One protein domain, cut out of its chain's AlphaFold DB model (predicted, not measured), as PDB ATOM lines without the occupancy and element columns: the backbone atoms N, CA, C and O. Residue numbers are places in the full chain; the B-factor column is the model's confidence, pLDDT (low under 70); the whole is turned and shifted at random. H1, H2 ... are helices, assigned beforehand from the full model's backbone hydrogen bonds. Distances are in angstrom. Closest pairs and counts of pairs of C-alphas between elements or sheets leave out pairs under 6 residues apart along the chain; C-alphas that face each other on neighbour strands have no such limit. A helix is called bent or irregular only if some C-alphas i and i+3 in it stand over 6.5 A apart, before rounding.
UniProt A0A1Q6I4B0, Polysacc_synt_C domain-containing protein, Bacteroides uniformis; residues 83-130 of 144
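AT A GLANCE: This is residues 83 to 130 of the 144 residues of the protein "Polysacc_synt_C domain-containing protein" of Bacteroides uniformis (UniProt A0A1Q6I4B0). The model is a long helical hairpin: H1 runs one way, a loop of residues 101 to 106 turns the chain, and H2 comes back nearly antiparallel beside it. The two helices lie side by side and make the long axis, with the loop at one end and both ends of the printed part toward the other. The printed part has 48 residues with two named helices, H1 then H2, and no named strand; its class is all helix. It is loose, with a radius of gyration of the C-alphas of 12.1 A, and its outline is only just a rod, spanning 37 by 18 by 7 A.

IN THESE COORDINATES: H1 covers residues 83 to 100 and measures 25.8 A from first to last C-alpha. It begins at C-alpha 83, at (-19.848, -36.930, 21.521), and ends at C-alpha 100, at (-32.996, -19.988, 35.782). H2, the longest helix by residues, covers residues 107 to 129 and measures 33.0 A. It ends at C-alpha 129, at (-22.664, -27.926, 12.064). Neither helix is bent or irregular.

HOW THE PARTS SIT: H1 and H2 touch, with 8 pairs of C-alphas within 8 A. Their closest C-alphas are those of Ala 99 and Arg 114, 6.1 A apart. Their lines stand at a shallow tilt of 11 degrees, and they run opposite ways. Their centres are 12.1 A apart. The two form a helical hairpin, joined by a short link of 6 residues. In H1 and H2 every O i to N i+4 pair is within hydrogen-bond range.

THE WHOLE: The two C-alphas farthest apart are those of Lys 83 and Asn 106, at 37.7 A. The C-alphas of Lys 83 and Met 130, the first and last printed, are 17.2 A apart. The printed part has no cut. The mean pLDDT of the printed part is 82.1, and residue 103 and residues 129 to 130 are under 70.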
ATOM      1  N   LYS A  83     -20.646 -38.001  20.906       76.00
ATOM      2  CA  LYS A  83     -19.848 -36.930  21.521       76.00
ATOM      3  C   LYS A  83     -20.368 -35.564  21.089       76.00
ATOM      4  O   LYS A  83     -20.537 -34.688  21.938       76.00
ATOM      5  N   ALA A  84     -20.660 -35.388  19.800       77.88
ATOM      6  CA  ALA A  84     -21.281 -34.168  19.297       77.88
ATOM      7  C   ALA A  84     -22.663 -33.951  19.932       77.88
ATOM      8  O   ALA A  84     -22.881 -32.914  20.565       77.88
ATOM      9  N   ILE A  85     -23.544 -34.958  19.884       82.56
ATOM     10  CA  ILE A  85     -24.893 -34.884  20.476       82.56
ATOM     11  C   ILE A  85     -24.816 -34.559  21.976       82.56
ATOM     12  O   ILE A  85     -25.479 -33.633  22.445       82.56
ATOM     13  N   GLY A  86     -23.966 -35.265  22.726       82.94
ATOM     14  CA  GLY A  86     -23.785 -35.039  24.159       82.94
ATOM     15  C   GLY A  86     -23.296 -33.627  24.479       82.94
ATOM     16  O   GLY A  86     -23.787 -33.005  25.418       82.94
ATOM     17  N   SER A  87     -22.388 -33.076  23.668       83.50
ATOM     18  CA  SER A  87     -21.908 -31.706  23.860       83.50
ATOM     19  C   SER A  87     -22.991 -30.647  23.621       83.50
ATOM     20  O   SER A  87     -23.031 -29.662  24.357       83.50
ATOM     21  N   TYR A  88     -23.908 -30.867  22.670       84.81
ATOM     22  CA  TYR A  88     -25.061 -29.984  22.473       84.81
ATOM     23  C   TYR A  88     -26.033 -30.041  23.644       84.81
ATOM     24  O   TYR A  88     -26.449 -28.993  24.132       84.81
ATOM     25  N   VAL A  89     -26.358 -31.244  24.127       86.38
ATOM     26  CA  VAL A  89     -27.243 -31.427  25.289       86.38
ATOM     27  C   VAL A  89     -26.642 -30.771  26.533       86.38
ATOM     28  O   VAL A  89     -27.346 -30.058  27.246       86.38
ATOM     29  N   LEU A  90     -25.339 -30.956  26.768       88.19
ATOM     30  CA  LEU A  90     -24.632 -30.347  27.893       88.19
ATOM     31  C   LEU A  90     -24.657 -28.820  27.801       88.19
ATOM     32  O   LEU A  90     -24.999 -28.153  28.774       88.19
ATOM     33  N   LEU A  91     -24.350 -28.260  26.630       87.94
ATOM     34  CA  LEU A  91     -24.363 -26.814  26.428       87.94
ATOM     35  C   LEU A  91     -25.781 -26.230  26.591       87.94
ATOM     36  O   LEU A  91     -25.935 -25.199  27.245       87.94
ATOM     37  N   ALA A  92     -26.825 -26.913  26.106       87.38
ATOM     38  CA  ALA A  92     -28.214 -26.510  26.347       87.38
ATOM     39  C   ALA A  92     -28.572 -26.547  27.845       87.38
ATOM     40  O   ALA A  92     -29.199 -25.614  28.347       87.38
ATOM     41  N   ALA A  93     -28.143 -27.585  28.572       87.50
ATOM     42  CA  ALA A  93     -28.386 -27.713  30.007       87.50
ATOM     43  C   ALA A  93     -27.701 -26.597  30.813       87.50
ATOM     44  O   ALA A  93     -28.324 -26.003  31.691       87.50
ATOM     45  N   VAL A  94     -26.449 -26.263  30.481       88.50
ATOM     46  CA  VAL A  94     -25.706 -25.169  31.128       88.50
ATOM     47  C   VAL A  94     -26.391 -23.823  30.889       88.50
ATOM     48  O   VAL A  94     -26.591 -23.067  31.839       88.50
ATOM     49  N   LEU A  95     -26.805 -23.534  29.651       87.44
ATOM     50  CA  LEU A  95     -27.514 -22.291  29.328       87.44
ATOM     51  C   LEU A  95     -28.883 -22.214  30.013       87.44
ATOM     52  O   LEU A  95     -29.267 -21.144  30.480       87.44
ATOM     53  N   TYR A  96     -29.602 -23.335  30.112       86.38
ATOM     54  CA  TYR A  96     -30.875 -23.398  30.828       86.38
ATOM     55  C   TYR A  96     -30.701 -23.115  32.325       86.38
ATOM     56  O   TYR A  96     -31.427 -22.297  32.885       86.38
ATOM     57  N   LEU A  97     -29.701 -23.728  32.968       85.88
ATOM     58  CA  LEU A  97     -29.395 -23.449  34.372       85.88
ATOM     59  C   LEU A  97     -28.989 -21.982  34.567       85.88
ATOM     60  O   LEU A  97     -29.505 -21.326  35.468       85.88
ATOM     61  N   ALA A  98     -28.155 -21.429  33.684       84.12
ATOM     62  CA  ALA A  98     -27.796 -20.010  33.712       84.12
ATOM     63  C   ALA A  98     -29.004 -19.074  33.492       84.12
ATOM     64  O   ALA A  98     -29.008 -17.946  33.989       84.12
ATOM     65  N   ALA A  99     -30.033 -19.520  32.765       82.12
ATOM     66  CA  ALA A  99     -31.272 -18.772  32.558       82.12
ATOM     67  C   ALA A  99     -32.187 -18.756  33.795       82.12
ATOM     68  O   ALA A  99     -32.958 -17.809  33.973       82.12
ATOM     69  N   GLU A 100     -32.133 -19.810  34.611       80.25
ATOM     70  CA  GLU A 100     -32.996 -19.988  35.782       80.25
ATOM     71  C   GLU A 100     -32.355 -19.439  37.065       80.25
ATOM     72  O   GLU A 100     -33.045 -18.849  37.892       80.25
ATOM     73  N   TYR A 101     -31.028 -19.547  37.202       80.56
ATOM     74  CA  TYR A 101     -30.288 -19.058  38.372       80.56
ATOM     75  C   TYR A 101     -30.156 -17.534  38.456       80.56
ATOM     76  O   TYR A 101     -29.758 -17.034  39.504       80.56
ATOM     77  N   VAL A 102     -30.459 -16.789  37.387       76.50
ATOM     78  CA  VAL A 102     -30.414 -15.320  37.395       76.50
ATOM     79  C   VAL A 102     -31.832 -14.781  37.628       76.50
ATOM     80  O   VAL A 102     -32.610 -14.667  36.673       76.50
ATOM     81  N   PRO A 103     -32.211 -14.447  38.880       69.44
ATOM     82  CA  PRO A 103     -33.509 -13.861  39.167       69.44
ATOM     83  C   PRO A 103     -33.530 -12.410  38.681       69.44
ATOM     84  O   PRO A 103     -33.068 -11.493  39.352       69.44
ATOM     85  N   ILE A 104     -34.075 -12.192  37.485       75.69
ATOM     86  CA  ILE A 104     -34.355 -10.849  36.971       75.69
ATOM     87  C   ILE A 104     -35.810 -10.513  37.304       75.69
ATOM     88  O   ILE A 104     -36.732 -11.158  36.791       75.69
ATOM     89  N   GLU A 105     -36.018  -9.523  38.171       72.62
ATOM     90  CA  GLU A 105     -37.350  -9.086  38.620       72.62
ATOM     91  C   GLU A 105     -38.159  -8.430  37.489       72.62
ATOM     92  O   GLU A 105     -39.368  -8.622  37.392       72.62
ATOM     93  N   ASN A 106     -37.492  -7.715  36.575       81.12
ATOM     94  CA  ASN A 106     -38.149  -7.064  35.444       81.12
ATOM     95  C   ASN A 106     -38.399  -8.050  34.285       81.12
ATOM     96  O   ASN A 106     -37.462  -8.618  33.714       81.12
ATOM     97  N   ILE A 107     -39.670  -8.216  33.905       80.50
ATOM     98  CA  ILE A 107     -40.124  -9.164  32.876       80.50
ATOM     99  C   ILE A 107     -39.457  -8.931  31.511       80.50
ATOM    100  O   ILE A 107     -39.063  -9.895  30.853       80.50
ATOM    101  N   TYR A 108     -39.255  -7.669  31.115       82.69
ATOM    102  CA  TYR A 108     -38.659  -7.321  29.823       82.69
ATOM    103  C   TYR A 108     -37.175  -7.694  29.772       82.69
ATOM    104  O   TYR A 108     -36.721  -8.307  28.808       82.69
ATOM    105  N   LEU A 109     -36.427  -7.403  30.842       80.94
ATOM    106  CA  LEU A 109     -35.014  -7.776  30.950       80.94
ATOM    107  C   LEU A 109     -34.836  -9.298  31.023       80.94
ATOM    108  O   LEU A 109     -33.922  -9.837  30.402       80.94
ATOM    109  N   ARG A 110     -35.744 -10.007  31.707       82.62
ATOM    110  CA  ARG A 110     -35.753 -11.477  31.743       82.62
ATOM    111  C   ARG A 110     -35.969 -12.078  30.355       82.62
ATOM    112  O   ARG A 110     -35.275 -13.028  29.994       82.62
ATOM    113  N   MET A 111     -36.918 -11.541  29.586       81.44
ATOM    114  CA  MET A 111     -37.173 -11.991  28.217       81.44
ATOM    115  C   MET A 111     -35.949 -11.768  27.331       81.44
ATOM    116  O   MET A 111     -35.477 -12.723  26.722       81.44
ATOM    117  N   VAL A 112     -35.379 -10.557  27.335       86.81
ATOM    118  CA  VAL A 112     -34.180 -10.239  26.543       86.81
ATOM    119  C   VAL A 112     -33.014 -11.157  26.912       86.81
ATOM    120  O   VAL A 112     -32.390 -11.727  26.021       86.81
ATOM    121  N   TYR A 113     -32.756 -11.377  28.203       84.06
ATOM    122  CA  TYR A 113     -31.685 -12.266  28.662       84.06
ATOM    123  C   TYR A 113     -31.862 -13.711  28.164       84.06
ATOM    124  O   TYR A 113     -30.930 -14.299  27.613       84.06
ATOM    125  N   ARG A 114     -33.075 -14.269  28.277       85.81
ATOM    126  CA  ARG A 114     -33.385 -15.621  27.779       85.81
ATOM    127  C   ARG A 114     -33.270 -15.709  26.255       85.81
ATOM    128  O   ARG A 114     -32.749 -16.698  25.744       85.81
ATOM    129  N   THR A 115     -33.687 -14.669  25.533       87.12
ATOM    130  CA  THR A 115     -33.522 -14.585  24.075       87.12
ATOM    131  C   THR A 115     -32.049 -14.525  23.678       87.12
ATOM    132  O   THR A 115     -31.651 -15.219  22.747       87.12
ATOM    133  N   VAL A 116     -31.217 -13.764  24.394       88.75
ATOM    134  CA  VAL A 116     -29.770 -13.692  24.137       88.75
ATOM    135  C   VAL A 116     -29.104 -15.050  24.369       88.75
ATOM    136  O   VAL A 116     -28.347 -15.501  23.513       88.75
ATOM    137  N   LEU A 117     -29.422 -15.745  25.465       85.31
ATOM    138  CA  LEU A 117     -28.910 -17.098  25.720       85.31
ATOM    139  C   LEU A 117     -29.314 -18.088  24.617       85.31
ATOM    140  O   LEU A 117     -28.498 -18.902  24.183       85.31
ATOM    141  N   LEU A 118     -30.549 -17.988  24.118       87.38
ATOM    142  CA  LEU A 118     -31.020 -18.798  22.996       87.38
ATOM    143  C   LEU A 118     -30.257 -18.464  21.704       87.38
ATOM    144  O   LEU A 118     -29.849 -19.371  20.984       87.38
ATOM    145  N   LEU A 119     -29.991 -17.185  21.429       88.12
ATOM    146  CA  LEU A 119     -29.173 -16.779  20.282       88.12
ATOM    147  C   LEU A 119     -27.734 -17.300  20.386       88.12
ATOM    148  O   LEU A 119     -27.180 -17.726  19.375       88.12
ATOM    149  N   VAL A 120     -27.145 -17.331  21.585       86.69
ATOM    150  CA  VAL A 120     -25.821 -17.935  21.817       86.69
ATOM    151  C   VAL A 120     -25.841 -19.432  21.495       86.69
ATOM    152  O   VAL A 120     -24.932 -19.922  20.824       86.69
ATOM    153  N   PHE A 121     -26.893 -20.148  21.904       86.50
ATOM    154  CA  PHE A 121     -27.083 -21.559  21.560       86.50
ATOM    155  C   PHE A 121     -27.149 -21.779  20.042       86.50
ATOM    156  O   PHE A 121     -26.433 -22.619  19.496       86.50
ATOM    157  N   VAL A 122     -27.962 -20.980  19.345       85.06
ATOM    158  CA  VAL A 122     -28.113 -21.054  17.882       85.06
ATOM    159  C   VAL A 122     -26.800 -20.714  17.178       85.06
ATOM    160  O   VAL A 122     -26.391 -21.431  16.269       85.06
ATOM    161  N   ALA A 123     -26.097 -19.668  17.617       84.94
ATOM    162  CA  ALA A 123     -24.806 -19.280  17.056       84.94
ATOM    163  C   ALA A 123     -23.749 -20.384  17.221       84.94
ATOM    164  O   ALA A 123     -22.947 -20.608  16.312       84.94
ATOM    165  N   TYR A 124     -23.762 -21.093  18.353       83.88
ATOM    166  CA  TYR A 124     -22.887 -22.238  18.586       83.88
ATOM    167  C   TYR A 124     -23.179 -23.393  17.614       83.88
ATOM    168  O   TYR A 124     -22.246 -23.911  17.002       83.88
ATOM    169  N   ILE A 125     -24.457 -23.745  17.417       81.50
ATOM    170  CA  ILE A 125     -24.874 -24.778  16.451       81.50
ATOM    171  C   ILE A 125     -24.455 -24.396  15.032       81.50
ATOM    172  O   ILE A 125     -23.813 -25.182  14.340       81.50
ATOM    173  N   VAL A 126     -24.759 -23.167  14.607       80.56
ATOM    174  CA  VAL A 126     -24.427 -22.674  13.261       80.56
ATOM    175  C   VAL A 126     -22.923 -22.760  13.002       80.56
ATOM    176  O   VAL A 126     -22.515 -23.210  11.938       80.56
ATOM    177  N   ARG A 127     -22.082 -22.380  13.970       74.44
ATOM    178  CA  ARG A 127     -20.621 -22.453  13.813       74.44
ATOM    179  C   ARG A 127     -20.069 -23.868  13.723       74.44
ATOM    180  O   ARG A 127     -19.004 -24.044  13.137       74.44
ATOM    181  N   ARG A 128     -20.729 -24.838  14.350       72.69
ATOM    182  CA  ARG A 128     -20.206 -26.196  14.488       72.69
ATOM    183  C   ARG A 128     -20.751 -27.161  13.433       72.69
ATOM    184  O   ARG A 128     -19.979 -27.990  12.966       72.69
ATOM    185  N   ASP A 129     -22.019 -27.029  13.038       66.62
ATOM    186  CA  ASP A 129     -22.664 -27.926  12.064       66.62
ATOM    187  C   ASP A 129     -22.768 -27.349  10.649       66.62
ATOM    188  O   ASP A 129     -22.807 -28.112   9.684       66.62
ATOM    189  N   MET A 130     -22.814 -26.022  10.479       59.81
ATOM    190  CA  MET A 130     -22.847 -25.448   9.134       59.81
ATOM    191  C   MET A 130     -21.414 -25.216   8.654       59.81
ATOM    192  O   MET A 130     -20.670 -24.471   9.295       59.81
TER     193      MET A 130